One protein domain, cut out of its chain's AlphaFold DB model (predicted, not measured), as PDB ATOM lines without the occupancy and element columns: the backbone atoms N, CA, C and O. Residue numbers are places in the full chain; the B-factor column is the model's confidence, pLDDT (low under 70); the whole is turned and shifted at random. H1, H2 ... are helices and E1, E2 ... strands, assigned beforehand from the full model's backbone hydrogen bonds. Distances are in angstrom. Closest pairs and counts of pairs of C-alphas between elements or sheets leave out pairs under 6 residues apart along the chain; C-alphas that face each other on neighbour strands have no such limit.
ATOM      1  N   MET A 368     -28.497 -17.164  59.837       88.25
ATOM      2  CA  MET A 368     -27.122 -16.812  60.181       88.25
ATOM      3  C   MET A 368     -26.548 -17.691  61.282       88.25
ATOM      4  O   MET A 368     -25.411 -18.130  61.151       88.25
ATOM      5  N   GLU A 369     -27.319 -17.977  62.331       87.88
ATOM      6  CA  GLU A 369     -26.823 -18.766  63.461       87.88
ATOM      7  C   GLU A 369     -26.414 -20.176  63.018       87.88
ATOM      8  O   GLU A 369     -25.331 -20.666  63.340       87.88
ATOM      9  N   GLU A 370     -27.264 -20.819  62.221       88.75
ATOM     10  CA  GLU A 370     -26.979 -22.141  61.680       88.75
ATOM     11  C   GLU A 370     -25.846 -22.097  60.655       88.75
ATOM     12  O   GLU A 370     -24.950 -22.943  60.689       88.75
ATOM     13  N   PHE A 371     -25.822 -21.083  59.784       91.00
ATOM     14  CA  PHE A 371     -24.752 -20.941  58.803       91.00
ATOM     15  C   PHE A 371     -23.396 -20.757  59.483       91.00
ATOM     16  O   PHE A 371     -22.426 -21.393  59.081       91.00
ATOM     17  N   GLU A 372     -23.314 -19.940  60.536       89.81
ATOM     18  CA  GLU A 372     -22.099 -19.730  61.325       89.81
ATOM     19  C   GLU A 372     -21.595 -21.033  61.941       89.81
ATOM     20  O   GLU A 372     -20.416 -21.357  61.766       89.81
ATOM     21  N   LYS A 373     -22.484 -21.818  62.558       90.38
ATOM     22  CA  LYS A 373     -22.164 -23.125  63.150       90.38
ATOM     23  C   LYS A 373     -21.716 -24.163  62.116       90.38
ATOM     24  O   LYS A 373     -20.886 -25.005  62.436       90.38
ATOM     25  N   SER A 374     -22.188 -24.070  60.876       91.38
ATOM     26  CA  SER A 374     -21.969 -25.090  59.842       91.38
ATOM     27  C   SER A 374     -20.644 -24.951  59.091       91.38
ATOM     28  O   SER A 374     -20.202 -23.846  58.794       91.38
ATOM     29  N   CYS A 375     -20.025 -26.046  58.662       93.31
ATOM     30  CA  CYS A 375     -19.065 -25.995  57.555       93.31
ATOM     31  C   CYS A 375     -19.835 -25.801  56.242       93.31
ATOM     32  O   CYS A 375     -20.864 -26.437  56.047       93.31
ATOM     33  N   PHE A 376     -19.348 -24.945  55.342       94.50
ATOM     34  CA  PHE A 376     -19.960 -24.700  54.032       94.50
ATOM     35  C   PHE A 376     -18.950 -24.964  52.922       94.50
ATOM     36  O   PHE A 376     -17.804 -24.502  52.983       94.50
ATOM     37  N   GLY A 377     -19.381 -25.676  51.885       93.81
ATOM     38  CA  GLY A 377     -18.498 -26.138  50.832       93.81
ATOM     39  C   GLY A 377     -19.199 -26.590  49.557       93.81
ATOM     40  O   GLY A 377     -20.379 -26.327  49.350       93.81
ATOM     41  N   ILE A 378     -18.462 -27.290  48.699       91.38
ATOM     42  CA  ILE A 378     -19.029 -28.024  47.556       91.38
ATOM     43  C   ILE A 378     -18.546 -29.471  47.596       91.38
ATOM     44  O   ILE A 378     -17.419 -29.742  48.024       91.38
ATOM     45  N   ILE A 379     -19.377 -30.399  47.128       88.06
ATOM     46  CA  ILE A 379     -18.963 -31.794  47.003       88.06
ATOM     47  C   ILE A 379     -18.085 -31.956  45.762       88.06
ATOM     48  O   ILE A 379     -18.411 -31.495  44.668       88.06
ATOM     49  N   VAL A 380     -16.958 -32.635  45.940       81.50
ATOM     50  CA  VAL A 380     -15.958 -32.898  44.907       81.50
ATOM     51  C   VAL A 380     -15.600 -34.379  44.884       81.50
ATOM     52  O   VAL A 380     -15.565 -35.049  45.916       81.50
ATOM     53  N   GLU A 381     -15.288 -34.878  43.691       73.44
ATOM     54  CA  GLU A 381     -14.745 -36.218  43.468       73.44
ATOM     55  C   GLU A 381     -13.315 -36.084  42.940       73.44
ATOM     56  O   GLU A 381     -13.088 -35.553  41.848       73.44
ATOM     57  N   GLY A 382     -12.316 -36.517  43.715       62.75
ATOM     58  CA  GLY A 382     -10.922 -36.336  43.312       62.75
ATOM     59  C   GLY A 382      -9.880 -36.837  44.306       62.75
ATOM     60  O   GLY A 382     -10.202 -37.424  45.335       62.75
ATOM     61  N   TYR A 383      -8.612 -36.612  43.954       54.19
ATOM     62  CA  TYR A 383      -7.448 -36.946  44.774       54.19
ATOM     63  C   TYR A 383      -7.074 -35.755  45.668       54.19
ATOM     64  O   TYR A 383      -6.820 -34.670  45.146       54.19
ATOM     65  N   TYR A 384      -6.981 -35.988  46.976       61.12
ATOM     66  CA  TYR A 384      -6.528 -35.026  47.988       61.12
ATOM     67  C   TYR A 384      -5.359 -35.611  48.791       61.12
ATOM     68  O   TYR A 384      -5.114 -36.818  48.738       61.12
ATOM     69  N   TYR A 385      -4.601 -34.757  49.480       55.88
ATOM     70  CA  TYR A 385      -3.389 -35.157  50.201       55.88
ATOM     71  C   TYR A 385      -3.689 -35.321  51.688       55.88
ATOM     72  O   TYR A 385      -4.362 -34.474  52.269       55.88
ATOM     73  N   GLY A 386      -3.177 -36.396  52.288       53.16
ATOM     74  CA  GLY A 386      -3.175 -36.581  53.738       53.16
ATOM     75  C   GLY A 386      -2.008 -35.853  54.426       53.16
ATOM     76  O   GLY A 386      -1.140 -35.283  53.750       53.16
ATOM     77  N   PRO A 387      -1.944 -35.889  55.768       45.78
ATOM     78  CA  PRO A 387      -0.885 -35.255  56.543       45.78
ATOM     79  C   PRO A 387       0.486 -35.820  56.158       45.78
ATOM     80  O   PRO A 387       0.705 -37.029  56.168       45.78
ATOM     81  N   GLY A 388       1.432 -34.942  55.815       50.44
ATOM     82  CA  GLY A 388       2.827 -35.323  55.572       50.44
ATOM     83  C   GLY A 388       3.138 -35.942  54.203       50.44
ATOM     84  O   GLY A 388       4.279 -36.347  53.986       50.44
ATOM     85  N   ALA A 389       2.189 -35.994  53.262       47.97
ATOM     86  CA  ALA A 389       2.454 -36.497  51.913       47.97
ATOM     87  C   ALA A 389       3.324 -35.502  51.104       47.97
ATOM     88  O   ALA A 389       2.884 -34.383  50.824       47.97
ATOM     89  N   LYS A 398      -8.025 -43.689  46.934       56.06
ATOM     90  CA  LYS A 398      -9.194 -44.002  46.100       56.06
ATOM     91  C   LYS A 398     -10.076 -42.751  45.967       56.06
ATOM     92  O   LYS A 398     -10.313 -42.104  46.987       56.06
ATOM     93  N   PRO A 399     -10.581 -42.427  44.762       60.50
ATOM     94  CA  PRO A 399     -11.524 -41.331  44.595       60.50
ATOM     95  C   PRO A 399     -12.707 -41.556  45.540       60.50
ATOM     96  O   PRO A 399     -13.359 -42.600  45.480       60.50
ATOM     97  N   ARG A 400     -12.943 -40.608  46.443       69.25
ATOM     98  CA  ARG A 400     -14.109 -40.574  47.327       69.25
ATOM     99  C   ARG A 400     -14.768 -39.207  47.202       69.25
ATOM    100  O   ARG A 400     -14.086 -38.222  46.921       69.25
ATOM    101  N   ARG A 401     -16.089 -39.168  47.386       82.69
ATOM    102  CA  ARG A 401     -16.845 -37.918  47.508       82.69
ATOM    103  C   ARG A 401     -16.477 -37.263  48.832       82.69
ATOM    104  O   ARG A 401     -16.415 -37.945  49.855       82.69
ATOM    105  N   ARG A 402     -16.186 -35.968  48.783       85.81
ATOM    106  CA  ARG A 402     -15.729 -35.162  49.920       85.81
ATOM    107  C   ARG A 402     -16.357 -33.782  49.846       85.81
ATOM    108  O   ARG A 402     -16.526 -33.266  48.741       85.81
ATOM    109  N   LEU A 403     -16.661 -33.177  50.989       89.94
ATOM    110  CA  LEU A 403     -17.076 -31.783  51.046       89.94
ATOM    111  C   LEU A 403     -15.823 -30.926  51.195       89.94
ATOM    112  O   LEU A 403     -15.155 -30.968  52.226       89.94
ATOM    113  N   LEU A 404     -15.491 -30.152  50.166       89.19
ATOM    114  CA  LEU A 404     -14.388 -29.208  50.246       89.19
ATOM    115  C   LEU A 404     -14.871 -27.897  50.869       89.19
ATOM    116  O   LEU A 404     -15.709 -27.206  50.283       89.19
ATOM    117  N   ALA A 405     -14.326 -27.559  52.038       91.25
ATOM    118  CA  ALA A 405     -14.739 -26.387  52.795       91.25
ATOM    119  C   ALA A 405     -14.278 -25.075  52.137       91.25
ATOM    120  O   ALA A 405     -13.096 -24.864  51.866       91.25
ATOM    121  N   PHE A 406     -15.224 -24.158  51.941       92.81
ATOM    122  CA  PHE A 406     -14.976 -22.741  51.649       92.81
ATOM    123  C   PHE A 406     -15.188 -21.857  52.883       92.81
ATOM    124  O   PHE A 406     -14.850 -20.675  52.848       92.81
ATOM    125  N   LYS A 407     -15.758 -22.414  53.954       92.81
ATOM    126  CA  LYS A 407     -15.945 -21.796  55.271       92.81
ATOM    127  C   LYS A 407     -15.972 -22.912  56.318       92.81
ATOM    128  O   LYS A 407     -16.711 -23.882  56.163       92.81
ATOM    129  N   ASN A 408     -15.203 -22.739  57.387       88.88
ATOM    130  CA  ASN A 408     -15.148 -23.670  58.517       88.88
ATOM    131  C   ASN A 408     -16.338 -23.476  59.484       88.88
ATOM    132  O   ASN A 408     -16.918 -22.380  59.535       88.88
ATOM    133  N   PRO A 409     -16.706 -24.506  60.266       88.75
ATOM    134  CA  PRO A 409     -17.733 -24.370  61.294       88.75
ATOM    135  C   PRO A 409     -17.275 -23.403  62.395       88.75
ATOM    136  O   PRO A 409     -16.082 -23.283  62.676       88.75
ATOM    137  N   GLY A 410     -18.215 -22.659  62.978       86.88
ATOM    138  CA  GLY A 410     -17.945 -21.635  63.996       86.88
ATOM    139  C   GLY A 410     -17.253 -20.364  63.480       86.88
ATOM    140  O   GLY A 410     -16.877 -19.509  64.276       86.88
ATOM    141  N   SER A 411     -17.068 -20.220  62.163       85.25
ATOM    142  CA  SER A 411     -16.448 -19.047  61.536       85.25
ATOM    143  C   SER A 411     -17.377 -18.428  60.504       85.25
ATOM    144  O   SER A 411     -17.950 -19.138  59.689       85.25
ATOM    145  N   SER A 412     -17.474 -17.102  60.466       82.88
ATOM    146  CA  SER A 412     -18.156 -16.369  59.389       82.88
ATOM    147  C   SER A 412     -17.231 -16.035  58.213       82.88
ATOM    148  O   SER A 412     -17.669 -15.433  57.232       82.88
ATOM    149  N   GLN A 413     -15.949 -16.405  58.277       87.56
ATOM    150  CA  GLN A 413     -14.969 -16.069  57.248       87.56
ATOM    151  C   GLN A 413     -14.930 -17.126  56.143       87.56
ATOM    152  O   GLN A 413     -14.808 -18.322  56.406       87.56
ATOM    153  N   PHE A 414     -14.998 -16.656  54.898       91.50
ATOM    154  CA  PHE A 414     -14.769 -17.485  53.720       91.50
ATOM    155  C   PHE A 414     -13.289 -17.549  53.354       91.50
ATOM    156  O   PHE A 414     -12.527 -16.610  53.595       91.50
ATOM    157  N   GLU A 415     -12.925 -18.620  52.656       87.25
ATOM    158  CA  GLU A 415     -11.662 -18.734  51.945       87.25
ATOM    159  C   GLU A 415     -11.470 -17.575  50.953       87.25
ATOM    160  O   GLU A 415     -12.351 -17.218  50.166       87.25
ATOM    161  N   THR A 416     -10.278 -16.987  50.973       87.62
ATOM    162  CA  THR A 416      -9.932 -15.819  50.157       87.62
ATOM    163  C   THR A 416      -9.348 -16.199  48.796       87.62
ATOM    164  O   THR A 416      -9.533 -15.469  47.805       87.62
ATOM    165  N   LYS A 417      -8.643 -17.333  48.743       89.50
ATOM    166  CA  LYS A 417      -8.034 -17.916  47.547       89.50
ATOM    167  C   LYS A 417      -9.104 -18.563  46.659       89.50
ATOM    168  O   LYS A 417     -10.250 -18.767  47.042       89.50
ATOM    169  N   TYR A 418      -8.722 -18.831  45.413       90.25
ATOM    170  CA  TYR A 418      -9.583 -19.528  44.460       90.25
ATOM    171  C   TYR A 418      -9.261 -21.014  44.444       90.25
ATOM    172  O   TYR A 418      -8.096 -21.379  44.293       90.25
ATOM    173  N   GLU A 419     -10.303 -21.832  44.439       88.62
ATOM    174  CA  GLU A 419     -10.202 -23.272  44.248       88.62
ATOM    175  C   GLU A 419     -10.272 -23.616  42.757       88.62
ATOM    176  O   GLU A 419     -11.133 -23.089  42.038       88.62
ATOM    177  N   ARG A 420      -9.380 -24.479  42.252       87.62
ATOM    178  CA  ARG A 420      -9.460 -24.941  40.861       87.62
ATOM    179  C   ARG A 420     -10.395 -26.131  40.743       87.62
ATOM    180  O   ARG A 420     -10.254 -27.130  41.431       87.62
ATOM    181  N   MET A 421     -11.263 -26.074  39.746       84.12
ATOM    182  CA  MET A 421     -12.193 -27.146  39.426       84.12
ATOM    183  C   MET A 421     -12.157 -27.430  37.928       84.12
ATOM    184  O   MET A 421     -12.096 -26.513  37.108       84.12
ATOM    185  N   LYS A 422     -12.184 -28.710  37.555       83.44
ATOM    186  CA  LYS A 422     -12.314 -29.119  36.154       83.44
ATOM    187  C   LYS A 422     -13.782 -29.207  35.766       83.44
ATOM    188  O   LYS A 422     -14.582 -29.766  36.502       83.44
ATOM    189  N   ILE A 423     -14.105 -28.725  34.572       82.81
ATOM    190  CA  ILE A 423     -15.426 -28.898  33.970       82.81
ATOM    191  C   ILE A 423     -15.549 -30.348  33.487       82.81
ATOM    192  O   ILE A 423     -14.960 -30.716  32.471       82.81
ATOM    193  N   ASN A 424     -16.280 -31.180  34.222       79.56
ATOM    194  CA  ASN A 424     -16.525 -32.591  33.905       79.56
ATOM    195  C   ASN A 424     -17.851 -32.826  33.155       79.56
ATOM    196  O   ASN A 424     -18.026 -33.886  32.563       79.56
ATOM    197  N   THR A 425     -18.747 -31.839  33.123       82.06
ATOM    198  CA  THR A 425     -20.034 -31.885  32.413       82.06
ATOM    199  C   THR A 425     -20.018 -31.054  31.123       82.06
ATOM    200  O   THR A 425     -18.997 -30.470  30.731       82.06
ATOM    201  N   GLN A 426     -21.141 -31.027  30.398       85.25
ATOM    202  CA  GLN A 426     -21.306 -30.117  29.264       85.25
ATOM    203  C   GLN A 426     -21.367 -28.661  29.768       85.25
ATOM    204  O   GLN A 426     -22.137 -28.383  30.683       85.25
ATOM    205  N   PRO A 427     -20.634 -27.704  29.162       85.06
ATOM    206  CA  PRO A 427     -20.627 -26.305  29.605       85.06
ATOM    207  C   PRO A 427     -22.003 -25.618  29.639       85.06
ATOM    208  O   PRO A 427     -22.194 -24.675  30.401       85.06
ATOM    209  N   SER A 428     -22.948 -26.064  28.809       84.50
ATOM    210  CA  SER A 428     -24.340 -25.592  28.785       84.50
ATOM    211  C   SER A 428     -25.146 -26.021  30.009       84.50
ATOM    212  O   SER A 428     -26.082 -25.326  30.389       84.50
ATOM    213  N   ALA A 429     -24.774 -27.144  30.619       79.94
ATOM    214  CA  ALA A 429     -25.435 -27.758  31.763       79.94
ATOM    215  C   ALA A 429     -24.529 -27.756  33.005       79.94
ATOM    216  O   ALA A 429     -24.692 -28.588  33.893       79.94
ATOM    217  N   PHE A 430     -23.537 -26.862  33.054       83.81
ATOM    218  CA  PHE A 430     -22.634 -26.774  34.191       83.81
ATOM    219  C   PHE A 430     -23.374 -26.201  35.409       83.81
ATOM    220  O   PHE A 430     -24.029 -25.160  35.318       83.81
ATOM    221  N   ARG A 431     -23.274 -26.890  36.548       85.50
ATOM    222  CA  ARG A 431     -23.930 -26.525  37.809       85.50
ATOM    223  C   ARG A 431     -22.929 -26.641  38.945       85.50
ATOM    224  O   ARG A 431     -22.019 -27.466  38.893       85.50
ATOM    225  N   ILE A 432     -23.095 -25.796  39.953       87.44
ATOM    226  CA  ILE A 432     -22.408 -25.932  41.236       87.44
ATOM    227  C   ILE A 432     -23.484 -26.061  42.293       87.44
ATOM    228  O   ILE A 432     -24.363 -25.211  42.350       87.44
ATOM    229  N   GLU A 433     -23.393 -27.081  43.132       89.62
ATOM    230  CA  GLU A 433     -24.307 -27.273  44.252       89.62
ATOM    231  C   GLU A 433     -23.541 -27.098  45.566       89.62
ATOM    232  O   GLU A 433     -22.755 -27.970  45.961       89.62
ATOM    233  N   PRO A 434     -23.691 -25.946  46.235       93.69
ATOM    234  CA  PRO A 434     -23.138 -25.751  47.561       93.69
ATOM    235  C   PRO A 434     -23.847 -26.637  48.581       93.69
ATOM    236  O   PRO A 434     -25.036 -26.917  48.462       93.69
ATOM    237  N   HIS A 435     -23.098 -27.063  49.587       93.06
ATOM    238  CA  HIS A 435     -23.562 -27.917  50.669       93.06
ATOM    239  C   HIS A 435     -23.063 -27.377  52.008       93.06
ATOM    240  O   HIS A 435     -22.044 -26.678  52.061       93.06
ATOM    241  N   TYR A 436     -23.736 -27.747  53.092       92.19
ATOM    242  CA  TYR A 436     -23.259 -27.489  54.447       92.19
ATOM    243  C   TYR A 436     -23.347 -28.731  55.339       92.19
ATOM    244  O   TYR A 436     -24.114 -29.648  55.058       92.19
ATOM    245  N   VAL A 437     -22.538 -28.769  56.401       88.56
ATOM    246  CA  VAL A 437     -22.581 -29.795  57.460       88.56
ATOM    247  C   VAL A 437     -22.546 -29.110  58.827       88.56
ATOM    248  O   VAL A 437     -21.702 -28.244  59.051       88.56
ATOM    249  N   VAL A 438     -23.445 -29.485  59.739       77.62
ATOM    250  CA  VAL A 438     -23.495 -28.928  61.109       77.62
ATOM    251  C   VAL A 438     -22.623 -29.750  62.066       77.62
ATOM    252  O   VAL A 438     -21.896 -29.193  62.880       77.62
ATOM    253  N   GLU A 439     -22.631 -31.077  61.916       73.38
ATOM    254  CA  GLU A 439     -21.962 -32.030  62.811       73.38
ATOM    255  C   GLU A 439     -21.365 -33.178  61.990       73.38
ATOM    256  O   GLU A 439     -22.005 -34.204  61.764       73.38
ATOM    257  N   SER A 440     -20.152 -32.989  61.474       76.50
ATOM    258  CA  SER A 440     -19.461 -33.998  60.663       76.50
ATOM    259  C   SER A 440     -17.996 -34.117  61.072       76.50
ATOM    260  O   SER A 440     -17.457 -33.269  61.783       76.50
ATOM    261  N   THR A 441     -17.343 -35.191  60.636       83.94
ATOM    262  CA  THR A 441     -15.922 -35.409  60.902       83.94
ATOM    263  C   THR A 441     -15.093 -34.645  59.877       83.94
ATOM    264  O   THR A 441     -15.210 -34.865  58.667       83.94
ATOM    265  N   GLN A 442     -14.223 -33.759  60.361       87.31
ATOM    266  CA  GLN A 442     -13.164 -33.194  59.537       87.31
ATOM    267  C   GLN A 442     -12.193 -34.309  59.150       87.31
ATOM    268  O   GLN A 442     -11.722 -35.070  59.996       87.31
ATOM    269  N   LEU A 443     -11.875 -34.398  57.867       84.69
ATOM    270  CA  LEU A 443     -10.938 -35.379  57.352       84.69
ATOM    271  C   LEU A 443      -9.517 -34.816  57.410       84.69
ATOM    272  O   LEU A 443      -9.286 -33.609  57.335       84.69
ATOM    273  N   GLU A 444      -8.534 -35.708  57.489       80.25
ATOM    274  CA  GLU A 444      -7.118 -35.324  57.453       80.25
ATOM    275  C   GLU A 444      -6.668 -34.799  56.069       80.25
ATOM    276  O   GLU A 444      -5.564 -34.280  55.893       80.25
ATOM    277  N   GLU A 445      -7.538 -34.949  55.074       78.31
ATOM    278  CA  GLU A 445      -7.348 -34.557  53.686       78.31
ATOM    279  C   GLU A 445      -7.540 -33.038  53.504       78.31
ATOM    280  O   GLU A 445      -8.395 -32.431  54.151       78.31
ATOM    281  N   HIS A 446      -6.780 -32.413  52.599       78.06
ATOM    282  CA  HIS A 446      -6.893 -30.977  52.300       78.06
ATOM    283  C   HIS A 446      -6.668 -30.646  50.818       78.06
ATOM    284  O   HIS A 446      -6.004 -31.391  50.088       78.06
ATOM    285  N   SER A 447      -7.220 -29.513  50.366       76.75
ATOM    286  CA  SER A 447      -7.020 -28.985  49.009       76.75
ATOM    287  C   SER A 447      -5.572 -28.556  48.751       76.75
ATOM    288  O   SER A 447      -4.916 -27.972  49.606       76.75
ATOM    289  N   LEU A 448      -5.097 -28.764  47.520       73.62
ATOM    290  CA  LEU A 448      -3.811 -28.243  47.044       73.62
ATOM    291  C   LEU A 448      -3.789 -26.728  46.806       73.62
ATOM    292  O   LEU A 448      -2.712 -26.138  46.735       73.62
ATOM    293  N   ASP A 449      -4.945 -26.123  46.548       79.44
ATOM    294  CA  ASP A 449      -5.032 -24.710  46.175       79.44
ATOM    295  C   ASP A 449      -5.204 -23.811  47.387       79.44
ATOM    296  O   ASP A 449      -4.612 -22.727  47.462       79.44
ATOM    297  N   THR A 450      -6.023 -24.267  48.327       78.81
ATOM    298  CA  THR A 450      -6.442 -23.483  49.483       78.81
ATOM    299  C   THR A 450      -5.872 -24.016  50.790       78.81
ATOM    300  O   THR A 450      -5.769 -23.236  51.727       78.81
ATOM    301  N   GLU A 451      -5.427 -25.281  50.834       78.94
ATOM    302  CA  GLU A 451      -5.070 -26.017  52.063       78.94
ATOM    303  C   GLU A 451      -6.263 -26.240  53.006       78.94
ATOM    304  O   GLU A 451      -6.094 -26.739  54.115       78.94
ATOM    305  N   ASN A 452      -7.487 -25.943  52.552       78.69
ATOM    306  CA  ASN A 452      -8.685 -26.192  53.340       78.69
ATOM    307  C   ASN A 452      -8.946 -27.681  53.492       78.69
ATOM    308  O   ASN A 452      -8.820 -28.455  52.537       78.69
ATOM    309  N   HIS A 453      -9.353 -28.047  54.702       83.25
ATOM    310  CA  HIS A 453      -9.711 -29.409  55.038       83.25
ATOM    311  C   HIS A 453     -10.951 -29.873  54.276       83.25
ATOM    312  O   HIS A 453     -11.893 -29.113  54.022       83.25
ATOM    313  N   ALA A 454     -10.943 -31.154  53.938       86.56
ATOM    314  CA  ALA A 454     -12.122 -31.858  53.485       86.56
ATOM    315  C   ALA A 454     -12.954 -32.323  54.685       86.56
ATOM    316  O   ALA A 454     -12.432 -32.596  55.765       86.56
ATOM    317  N   TRP A 455     -14.254 -32.438  54.472       89.25
ATOM    318  CA  TRP A 455     -15.209 -32.939  55.450       89.25
ATOM    319  C   TRP A 455     -15.925 -34.160  54.893       89.25
ATOM    320  O   TRP A 455     -16.070 -34.316  53.670       89.25
ATOM    321  N   ASP A 456     -16.350 -35.032  55.800       85.56
ATOM    322  CA  ASP A 456     -17.167 -36.175  55.433       85.56
ATOM    323  C   ASP A 456     -18.538 -35.718  54.901       85.56
ATOM    324  O   ASP A 456     -19.136 -34.765  55.414       85.56
ATOM    325  N   VAL A 457     -18.990 -36.368  53.824       85.12
ATOM    326  CA  VAL A 457     -20.204 -36.006  53.076       85.12
ATOM    327  C   VAL A 457     -21.451 -36.725  53.568       85.12
ATOM    328  O   VAL A 457     -22.536 -36.357  53.131       85.12
ATOM    329  N   ASP A 458     -21.328 -37.705  54.466       77.31
ATOM    330  CA  ASP A 458     -22.451 -38.526  54.932       77.31
ATOM    331  C   ASP A 458     -23.573 -37.670  55.555       77.31
ATOM    332  O   ASP A 458     -24.741 -38.052  55.537       77.31
ATOM    333  N   ARG A 459     -23.227 -36.480  56.070       77.44
ATOM    334  CA  ARG A 459     -24.156 -35.507  56.674       77.44
ATOM    335  C   ARG A 459     -24.298 -34.195  55.885       77.44
ATOM    336  O   ARG A 459     -24.731 -33.190  56.445       77.44
ATOM    337  N   ALA A 460     -23.858 -34.161  54.624       85.31
ATOM    338  CA  ALA A 460     -23.881 -32.946  53.812       85.31
ATOM    339  C   ALA A 460     -25.285 -32.645  53.279       85.31
ATOM    340  O   ALA A 460     -25.847 -33.439  52.531       85.31
ATOM    341  N   ILE A 461     -25.794 -31.455  53.604       87.00
ATOM    342  CA  ILE A 461     -27.114 -30.971  53.194       87.00
ATOM    343  C   ILE A 461     -26.953 -30.033  51.984       87.00
ATOM    344  O   ILE A 461     -26.187 -29.063  52.075       87.00
ATOM    345  N   PRO A 462     -27.655 -30.265  50.860       89.00
ATOM    346  CA  PRO A 462     -27.578 -29.406  49.677       89.00
ATOM    347  C   PRO A 462     -28.298 -28.066  49.885       89.00
ATOM    348  O   PRO A 462     -29.381 -28.014  50.469       89.00
ATOM    349  N   MET A 463     -27.732 -26.984  49.336       90.69
ATOM    350  CA  MET A 463     -28.238 -25.603  49.441       90.69
ATOM    351  C   MET A 463     -28.797 -25.047  48.118       90.69
ATOM    352  O   MET A 463     -28.741 -23.837  47.897       90.69
ATOM    353  N   ASN A 464     -29.348 -25.915  47.266       86.19
ATOM    354  CA  ASN A 464     -29.749 -25.672  45.872       86.19
ATOM    355  C   ASN A 464     -28.587 -25.505  44.885       86.19
ATOM    356  O   ASN A 464     -27.538 -24.927  45.175       86.19
ATOM    357  N   GLU A 465     -28.826 -25.959  43.659       87.06
ATOM    358  CA  GLU A 465     -27.906 -25.771  42.547       87.06
ATOM    359  C   GLU A 465     -27.873 -24.312  42.068       87.06
ATOM    360  O   GLU A 465     -28.892 -23.632  41.945       87.06
ATOM    361  N   VAL A 466     -26.679 -23.851  41.702       85.25
ATOM    362  CA  VAL A 466     -26.434 -22.587  41.009       85.25
ATOM    363  C   VAL A 466     -26.177 -22.905  39.529       85.25
ATOM    364  O   VAL A 466     -25.084 -23.382  39.186       85.25
ATOM    365  N   PRO A 467     -27.160 -22.692  38.632       80.50
ATOM    366  CA  PRO A 467     -27.003 -22.982  37.212       80.50
ATOM    367  C   PRO A 467     -26.094 -21.948  36.537       80.50
ATOM    368  O   PRO A 467     -26.275 -20.741  36.682       80.50
ATOM    369  N   LEU A 468     -25.120 -22.418  35.753       83.62
ATOM    370  CA  LEU A 468     -24.129 -21.568  35.096       83.62
ATOM    371  C   LEU A 468     -24.031 -21.922  33.610       83.62
ATOM    372  O   LEU A 468     -23.409 -22.911  33.227       83.62
ATOM    373  N   ASN A 469     -24.576 -21.075  32.732       81.88
ATOM    374  CA  ASN A 469     -24.409 -21.276  31.292       81.88
ATOM    375  C   ASN A 469     -23.013 -20.814  30.828       81.88
ATOM    376  O   ASN A 469     -22.733 -19.613  30.653       81.88
ATOM    377  N   LEU A 470     -22.132 -21.792  30.602       83.94
ATOM    378  CA  LEU A 470     -20.756 -21.598  30.139       83.94
ATOM    379  C   LEU A 470     -20.549 -21.944  28.662       83.94
ATOM    380  O   LEU A 470     -19.408 -22.016  28.192       83.94
ATOM    381  N   SER A 471     -21.641 -22.100  27.913       84.12
ATOM    382  CA  SER A 471     -21.625 -22.335  26.468       84.12
ATOM    383  C   SER A 471     -20.796 -21.277  25.745       84.12
ATOM    384  O   SER A 471     -20.940 -20.077  25.976       84.12
ATOM    385  N   GLY A 472     -19.873 -21.730  24.896       83.19
ATOM    386  CA  GLY A 472     -18.950 -20.862  24.158       83.19
ATOM    387  C   GLY A 472     -17.849 -20.198  24.999       83.19
ATOM    388  O   GLY A 472     -16.932 -19.618  24.422       83.19
ATOM    389  N   LYS A 473     -17.883 -20.306  26.337       85.94
ATOM    390  CA  LYS A 473     -16.904 -19.690  27.254       85.94
ATOM    391  C   LYS A 473     -15.794 -20.664  27.658       85.94
ATOM    392  O   LYS A 473     -14.632 -20.263  27.731       85.94
ATOM    393  N   VAL A 474     -16.152 -21.926  27.901       85.81
ATOM    394  CA  VAL A 474     -15.249 -23.027  28.289       85.81
ATOM    395  C   VAL A 474     -15.625 -24.311  27.544       85.81
ATOM    396  O   VAL A 474     -16.686 -24.388  26.924       85.81
ATOM    397  N   ARG A 475     -14.763 -25.330  27.589       85.12
ATOM    398  CA  ARG A 475     -15.062 -26.695  27.128       85.12
ATOM    399  C   ARG A 475     -14.946 -27.692  28.276       85.12
ATOM    400  O   ARG A 475     -14.250 -27.436  29.254       85.12
ATOM    401  N   THR A 476     -15.566 -28.858  28.122       86.38
ATOM    402  CA  THR A 476     -15.312 -30.003  29.003       86.38
ATOM    403  C   THR A 476     -13.805 -30.287  29.063       86.38
ATOM    404  O   THR A 476     -13.110 -30.253  28.044       86.38
ATOM    405  N   GLY A 477     -13.294 -30.497  30.273       82.75
ATOM    406  CA  GLY A 477     -11.874 -30.638  30.596       82.75
ATOM    407  C   GLY A 477     -11.152 -29.331  30.949       82.75
ATOM    408  O   GLY A 477     -10.069 -29.399  31.537       82.75
ATOM    409  N   ASP A 478     -11.722 -28.156  30.646       86.06
ATOM    410  CA  ASP A 478     -11.130 -26.877  31.062       86.06
ATOM    411  C   ASP A 478     -11.153 -26.726  32.585       86.06
ATOM    412  O   ASP A 478     -12.009 -27.269  33.279       86.06
ATOM    413  N   THR A 479     -10.187 -25.974  33.112       87.06
ATOM    414  CA  THR A 479     -10.120 -25.638  34.537       87.06
ATOM    415  C   THR A 479     -10.662 -24.236  34.769       87.06
ATOM    416  O   THR A 479     -10.173 -23.265  34.184       87.06
ATOM    417  N   VAL A 480     -11.645 -24.137  35.656       89.31
ATOM    418  CA  VAL A 480     -12.166 -22.883  36.198       89.31
ATOM    419  C   VAL A 480     -11.668 -22.693  37.626       89.31
ATOM    420  O   VAL A 480     -11.185 -23.624  38.264       89.31
ATOM    421  N   LYS A 481     -11.742 -21.459  38.111       91.56
ATOM    422  CA  LYS A 481     -11.367 -21.069  39.467       91.56
ATOM    423  C   LYS A 481     -12.580 -20.478  40.159       91.56
ATOM    424  O   LYS A 481     -13.127 -19.509  39.633       91.56
ATOM    425  N   ILE A 482     -12.966 -21.009  41.309       91.69
ATOM    426  CA  ILE A 482     -14.171 -20.595  42.036       91.69
ATOM    427  C   ILE A 482     -13.849 -20.117  43.453       91.69
ATOM    428  O   ILE A 482     -12.824 -20.498  44.015       91.69
ATOM    429  N   ARG A 483     -14.716 -19.273  44.015       93.19
ATOM    430  CA  ARG A 483     -14.728 -18.914  45.438       93.19
ATOM    431  C   ARG A 483     -16.090 -18.373  45.865       93.19
ATOM    432  O   ARG A 483     -16.871 -17.927  45.022       93.19
ATOM    433  N   PHE A 484     -16.301 -18.323  47.174       93.62
ATOM    434  CA  PHE A 484     -17.432 -17.654  47.812       93.62
ATOM    435  C   PHE A 484     -16.925 -16.531  48.714       93.62
ATOM    436  O   PHE A 484     -15.803 -16.581  49.209       93.62
ATOM    437  N   ARG A 485     -17.730 -15.487  48.899       93.06
ATOM    438  CA  ARG A 485     -17.464 -14.423  49.875       93.06
ATOM    439  C   ARG A 485     -18.754 -13.733  50.278       93.06
ATOM    440  O   ARG A 485     -19.730 -13.782  49.535       93.06
ATOM    441  N   TRP A 486     -18.729 -12.982  51.369       91.00
ATOM    442  CA  TRP A 486     -19.809 -12.049  51.668       91.00
ATOM    443  C   TRP A 486     -19.838 -10.872  50.678       91.00
ATOM    444  O   TRP A 486     -18.802 -10.385  50.201       91.00
ATOM    445  N   GLY A 487     -21.052 -10.443  50.339       85.38
ATOM    446  CA  GLY A 487     -21.345  -9.143  49.745       85.38
ATOM    447  C   GLY A 487     -21.409  -8.044  50.807       85.38
ATOM    448  O   GLY A 487     -21.220  -8.306  51.994       85.38
ATOM    449  N   ASP A 488     -21.726  -6.823  50.379       68.62
ATOM    450  CA  ASP A 488     -21.479  -5.585  51.139       68.62
ATOM    451  C   ASP A 488     -22.300  -5.422  52.443       68.62
ATOM    452  O   ASP A 488     -22.164  -4.415  53.125       68.62
ATOM    453  N   LEU A 489     -23.127  -6.407  52.826       66.06
ATOM    454  CA  LEU A 489     -24.020  -6.358  53.998       66.06
ATOM    455  C   LEU A 489     -24.151  -7.695  54.765       66.06
ATOM    456  O   LEU A 489     -25.118  -7.882  55.499       66.06
ATOM    457  N   GLY A 490     -23.254  -8.671  54.563       63.81
ATOM    458  CA  GLY A 490     -23.207  -9.907  55.378       63.81
ATOM    459  C   GLY A 490     -24.401 -10.877  55.265       63.81
ATOM    460  O   GLY A 490     -24.359 -11.947  55.848       63.81
ATOM    461  N   LYS A 491     -25.446 -10.544  54.493       70.00
ATOM    462  CA  LYS A 491     -26.625 -11.405  54.224       70.00
ATOM    463  C   LYS A 491     -26.697 -11.936  52.790       70.00
ATOM    464  O   LYS A 491     -27.691 -12.512  52.363       70.00
ATOM    465  N   THR A 492     -25.683 -11.637  51.983       87.50
ATOM    466  CA  THR A 492     -25.616 -12.042  50.573       87.50
ATOM    467  C   THR A 492     -24.296 -12.745  50.349       87.50
ATOM    468  O   THR A 492     -23.248 -12.135  50.567       87.50
ATOM    469  N   LEU A 493     -24.337 -13.997  49.910       91.31
ATOM    470  CA  LEU A 493     -23.158 -14.691  49.418       91.31
ATOM    471  C   LEU A 493     -22.922 -14.273  47.969       91.31
ATOM    472  O   LEU A 493     -23.850 -14.156  47.178       91.31
ATOM    473  N   ILE A 494     -21.670 -14.051  47.606       92.62
ATOM    474  CA  ILE A 494     -21.259 -13.829  46.227       92.62
ATOM    475  C   ILE A 494     -20.480 -15.058  45.787       92.62
ATOM    476  O   ILE A 494     -19.365 -15.290  46.264       92.62
ATOM    477  N   PHE A 495     -21.054 -15.810  44.857       93.62
ATOM    478  CA  PHE A 495     -20.319 -16.814  44.106       93.62
ATOM    479  C   PHE A 495     -19.489 -16.113  43.030       93.62
ATOM    480  O   PHE A 495     -19.995 -15.264  42.294       93.62
ATOM    481  N   GLU A 496     -18.206 -16.444  42.924       94.38
ATOM    482  CA  GLU A 496     -17.328 -15.886  41.903       94.38
ATOM    483  C   GLU A 496     -16.575 -16.983  41.169       94.38
ATOM    484  O   GLU A 496     -15.896 -17.805  41.778       94.38
ATOM    485  N   MET A 497     -16.616 -16.923  39.841       92.94
ATOM    486  CA  MET A 497     -15.888 -17.835  38.972       92.94
ATOM    487  C   MET A 497     -15.005 -17.070  38.001       92.94
ATOM    488  O   MET A 497     -15.414 -16.061  37.428       92.94
ATOM    489  N   THR A 498     -13.798 -17.574  37.765       93.31
ATOM    490  CA  THR A 498     -12.892 -17.065  36.740       93.31
ATOM    491  C   THR A 498     -12.377 -18.185  35.849       93.31
ATOM    492  O   THR A 498     -12.168 -19.316  36.286       93.31
ATOM    493  N   TRP A 499     -12.161 -17.868  34.578       91.19
ATOM    494  CA  TRP A 499     -11.583 -18.788  33.601       91.19
ATOM    495  C   TRP A 499     -10.681 -18.030  32.635       91.19
ATOM    496  O   TRP A 499     -10.725 -16.798  32.548       91.19
ATOM    497  N   ARG A 500      -9.833 -18.769  31.922       87.94
ATOM    498  CA  ARG A 500      -8.975 -18.212  30.879       87.94
ATOM    499  C   ARG A 500      -9.641 -18.417  29.525       87.94
ATOM    500  O   ARG A 500      -9.874 -19.547  29.109       87.94
ATOM    501  N   GLU A 501      -9.951 -17.327  28.841       81.81
ATOM    502  CA  GLU A 501     -10.562 -17.360  27.516       81.81
ATOM    503  C   GLU A 501      -9.561 -17.906  26.492       81.81
ATOM    504  O   GLU A 501      -8.456 -17.383  26.350       81.81
ATOM    505  N   ARG A 502      -9.935 -18.965  25.765       71.25
ATOM    506  CA  ARG A 502      -9.019 -19.663  24.846       71.25
ATOM    507  C   ARG A 502      -8.545 -18.791  23.681       71.25
ATOM    508  O   ARG A 502      -7.403 -18.922  23.263       71.25
ATOM    509  N   GLN A 503      -9.413 -17.919  23.163       75.81
ATOM    510  CA  GLN A 503      -9.108 -17.091  21.988       75.81
ATOM    511  C   GLN A 503      -8.178 -15.920  22.317       75.81
ATOM    512  O   GLN A 503      -7.295 -15.592  21.535       75.81
ATOM    513  N   THR A 504      -8.377 -15.281  23.469       78.62
ATOM    514  CA  THR A 504      -7.684 -14.033  23.829       78.62
ATOM    515  C   THR A 504      -6.619 -14.233  24.907       78.62
ATOM    516  O   THR A 504      -5.827 -13.333  25.173       78.62
ATOM    517  N   GLY A 505      -6.634 -15.381  25.591       79.06
ATOM    518  CA  GLY A 505      -5.819 -15.654  26.771       79.06
ATOM    519  C   GLY A 505      -6.194 -14.826  28.005       79.06
ATOM    520  O   GLY A 505      -5.546 -15.003  29.040       79.06
ATOM    521  N   ARG A 506      -7.202 -13.941  27.919       84.44
ATOM    522  CA  ARG A 506      -7.617 -13.047  29.007       84.44
ATOM    523  C   ARG A 506      -8.394 -13.803  30.075       84.44
ATOM    524  O   ARG A 506      -9.124 -14.752  29.791       84.44
ATOM    525  N   HIS A 507      -8.267 -13.341  31.312       85.00
ATOM    526  CA  HIS A 507      -9.108 -13.815  32.401       85.00
ATOM    527  C   HIS A 507     -10.491 -13.180  32.307       85.00
ATOM    528  O   HIS A 507     -10.630 -11.958  32.258       85.00
ATOM    529  N   ARG A 508     -11.516 -14.024  32.287       90.00
ATOM    530  CA  ARG A 508     -12.916 -13.626  32.402       90.00
ATOM    531  C   ARG A 508     -13.422 -13.971  33.794       90.00
ATOM    532  O   ARG A 508     -12.853 -14.829  34.469       90.00
ATOM    533  N   ARG A 509     -14.472 -13.272  34.219       89.81
ATOM    534  CA  ARG A 509     -15.092 -13.428  35.531       89.81
ATOM    535  C   ARG A 509     -16.603 -13.467  35.386       89.81
ATOM    536  O   ARG A 509     -17.164 -12.722  34.588       89.81
ATOM    537  N   HIS A 510     -17.226 -14.301  36.194       89.44
ATOM    538  CA  HIS A 510     -18.653 -14.326  36.449       89.44
ATOM    539  C   HIS A 510     -18.864 -14.165  37.958       89.44
ATOM    540  O   HIS A 510     -18.032 -14.615  38.753       89.44
ATOM    541  N   LYS A 511     -19.927 -13.461  38.335       91.00
ATOM    542  CA  LYS A 511     -20.344 -13.280  39.720       91.00
ATOM    543  C   LYS A 511     -21.841 -13.509  39.791       91.00
ATOM    544  O   LYS A 511     -22.542 -12.957  38.949       91.00
ATOM    545  N   GLU A 512     -22.273 -14.221  40.817       91.19
ATOM    546  CA  GLU A 512     -23.681 -14.444  41.112       91.19
ATOM    547  C   GLU A 512     -23.954 -14.040  42.559       91.19
ATOM    548  O   GLU A 512     -23.178 -14.380  43.458       91.19
ATOM    549  N   ALA A 513     -25.015 -13.265  42.781       90.81
ATOM    550  CA  ALA A 513     -25.422 -12.848  44.117       90.81
ATOM    551  C   ALA A 513     -26.482 -13.817  44.641       90.81
ATOM    552  O   ALA A 513     -27.522 -14.004  44.021       90.81
ATOM    553  N   LEU A 514     -26.222 -14.417  45.795       91.50
ATOM    554  CA  LEU A 514     -27.031 -15.471  46.388       91.50
ATOM    555  C   LEU A 514     -27.555 -14.991  47.746       91.50
ATOM    556  O   LEU A 514     -26.784 -14.610  48.630       91.50
ATOM    557  N   GLY A 515     -28.873 -14.961  47.910       90.38
ATOM    558  CA  GLY A 515     -29.517 -14.788  49.207       90.38
ATOM    559  C   GLY A 515     -29.411 -16.079  50.009       90.38
ATOM    560  O   GLY A 515     -29.735 -17.140  49.482       90.38
ATOM    561  N   LEU A 516     -28.949 -15.972  51.254       90.19
ATOM    562  CA  LEU A 516     -28.974 -17.066  52.219       90.19
ATOM    563  C   LEU A 516     -30.328 -17.059  52.929       90.19
ATOM    564  O   LEU A 516     -30.702 -16.040  53.511       90.19
ATOM    565  N   LEU A 517     -31.042 -18.175  52.854       88.12
ATOM    566  CA  LEU A 517     -32.375 -18.364  53.417       88.12
ATOM    567  C   LEU A 517     -32.404 -19.650  54.247       88.12
ATOM    568  O   LEU A 517     -31.513 -20.494  54.124       88.12
ATOM    569  N   LYS A 518     -33.425 -19.773  55.093       86.19
ATOM    570  CA  LYS A 518     -33.686 -20.950  55.913       86.19
ATOM    571  C   LYS A 518     -35.171 -21.286  55.864       86.19
ATOM    572  O   LYS A 518     -36.002 -20.387  55.969       86.19
ATOM    573  N   ASP A 519     -35.474 -22.563  55.691       81.50
ATOM    574  CA  ASP A 519     -36.798 -23.140  55.914       81.50
ATOM    575  C   ASP A 519     -36.746 -24.099  57.121       81.50
ATOM    576  O   ASP A 519     -35.776 -24.093  57.890       81.50
ATOM    577  N   LYS A 520     -37.800 -24.897  57.322       82.44
ATOM    578  CA  LYS A 520     -37.870 -25.895  58.402       82.44
ATOM    579  C   LYS A 520     -36.757 -26.936  58.336       82.44
ATOM    580  O   LYS A 520     -36.345 -27.449  59.373       82.44
ATOM    581  N   ASP A 521     -36.281 -27.249  57.137       81.38
ATOM    582  CA  ASP A 521     -35.451 -28.421  56.888       81.38
ATOM    583  C   ASP A 521     -33.980 -28.041  56.736       81.38
ATOM    584  O   ASP A 521     -33.079 -28.780  57.152       81.38
ATOM    585  N   ARG A 522     -33.704 -26.885  56.122       85.31
ATOM    586  CA  ARG A 522     -32.346 -26.533  55.726       85.31
ATOM    587  C   ARG A 522     -32.091 -25.052  55.490       85.31
ATOM    588  O   ARG A 522     -32.974 -24.238  55.234       85.31
ATOM    589  N   LEU A 523     -30.799 -24.740  55.456       89.19
ATOM    590  CA  LEU A 523     -30.287 -23.570  54.761       89.19
ATOM    591  C   LEU A 523     -30.294 -23.798  53.249       89.19
ATOM    592  O   LEU A 523     -29.873 -24.851  52.765       89.19
ATOM    593  N   PHE A 524     -30.677 -22.776  52.493       88.88
ATOM    594  CA  PHE A 524     -30.627 -22.814  51.036       88.88
ATOM    595  C   PHE A 524     -30.242 -21.461  50.436       88.88
ATOM    596  O   PHE A 524     -30.349 -20.405  51.067       88.88
ATOM    597  N   LEU A 525     -29.745 -21.500  49.200       89.62
ATOM    598  CA  LEU A 525     -29.341 -20.327  48.439       89.62
ATOM    599  C   LEU A 525     -30.362 -20.033  47.339       89.62
ATOM    600  O   LEU A 525     -30.839 -20.932  46.643       89.62
ATOM    601  N   LYS A 526     -30.674 -18.746  47.161       87.75
ATOM    602  CA  LYS A 526     -31.529 -18.244  46.075       87.75
ATOM    603  C   LYS A 526     -30.806 -17.153  45.296       87.75
ATOM    604  O   LYS A 526     -30.287 -16.212  45.892       87.75
ATOM    605  N   VAL A 527     -30.790 -17.244  43.968       85.06
ATOM    606  CA  VAL A 527     -30.201 -16.206  43.109       85.06
ATOM    607  C   VAL A 527     -30.979 -14.893  43.267       85.06
ATOM    608  O   VAL A 527     -32.197 -14.853  43.091       85.06
ATOM    609  N   LYS A 528     -30.287 -13.803  43.613       76.12
ATOM    610  CA  LYS A 528     -30.880 -12.465  43.723       76.12
ATOM    611  C   LYS A 528     -31.080 -11.868  42.331       76.12
ATOM    612  O   LYS A 528     -30.116 -11.688  41.600       76.12
TER     613      LYS A 528
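Overview. This is residues 368 to 389 and 398 to 528 of the 772 residues of an uncharacterized protein of Purpureocillium lilacinum (UniProt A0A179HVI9). What shape does the printed part make? It is a sandwich of two strongly twisted five-stranded sheets, E5-E1-E2-E7-E6 and E3-E9-E10-E11-E12, only partly face to face, the second curled like part of a barrel. The small two-stranded sheet E4-E8 sits beside E11 and E12, and the short helix H1 lies at one end, near E5 and E11. What is it made of, and how large is it? The printed part has 153 residues with one named helix and then twelve named strands, mostly strand in class, and the three sheets are antiparallel. It is compact, with a radius of gyration of the C-alphas of 15.4 A and spans of 45 by 41 by 24 A.

Along the chain. Where does the printed part begin? H1, residues 368 to 373, begins with C-alpha 368 at (-27.122, -16.812, 60.181). E1, residues 375 to 382, measures 19.4 A and bends by 56 degrees at residue 378; E2, residues 400 to 407, measures 20.5 A. Which short strands follow? They are E3, residues 419 to 422, E4, residues 430 to 432, E5, residues 434 to 437, E6, residues 442 to 446, E7, residues 453 to 455, and E8, residues 466 to 468. E4 runs on into E5 across a break of 1 residue, at 26 degrees. Which strands come last? E9, residues 479 to 486, starts at C-alpha 479, (-10.120, -25.638, 34.537), and measures 23.9 A; E10, residues 492 to 500, measures 26.5 A. E11, residues 507 to 518, is the longest at 34.8 A, and E12, residues 523 to 527, ends at C-alpha 527, (-30.201, -16.206, 43.109).

Arrangement. What joins the sheet E5-E1-E2-E7-E6? N 377 and O 435 are 2.9 A apart between E1 and E5, and N 404 and O 378 are 2.9 A apart between E2 and E1. N 455 and O 403 are 2.8 A apart between E7 and E2, and N 443 and O 454 are 2.8 A apart in the hairpin of E6 and E7; these four pairs are within hydrogen-bond range. What joins the other two sheets? E9, E10, E11 and E12 form a meander, each strand the antiparallel neighbour of the one before, with N 483 and O 496 at 2.9 A, N 510 and O 497 at 2.8 A, and N 515 and O 526 at 2.8 A. E3 is an edge strand beside E9, with N 421 and O 480 at 2.9 A, and E4 is the antiparallel neighbour of E8, with N 466 and O 432 at 2.8 A. How do the sheets meet? The two large sheets are face to face with 21 pairs of C-alphas within 10 A, their best planes 30 degrees apart; the closest C-alphas of E2 and E9 are those of Phe 406 and Phe 484, 6.8 A. The closest C-alphas of E8 and E12 are those of Val 466 and Val 527, 7.7 A. Where is H1? It only grazes both large sheets, and every O i to N i+4 pair in it is within hydrogen-bond range.

Size, cuts and confidence. How far does it reach? The two C-alphas farthest apart are those of Thr 504 and Lys 520, 47.4 A. Is there a cut, and which link is long? Residues 390 to 397 are not printed, and C-alphas 389 and 398 are 15.0 A apart across the cut. Of the links that are printed whole, E2 to E3 is long, with 11 residues. Where is confidence low? The mean pLDDT of the printed part is 83.5, and it is under 70 at residues 382 to 389, 398 to 400 and 488 to 490.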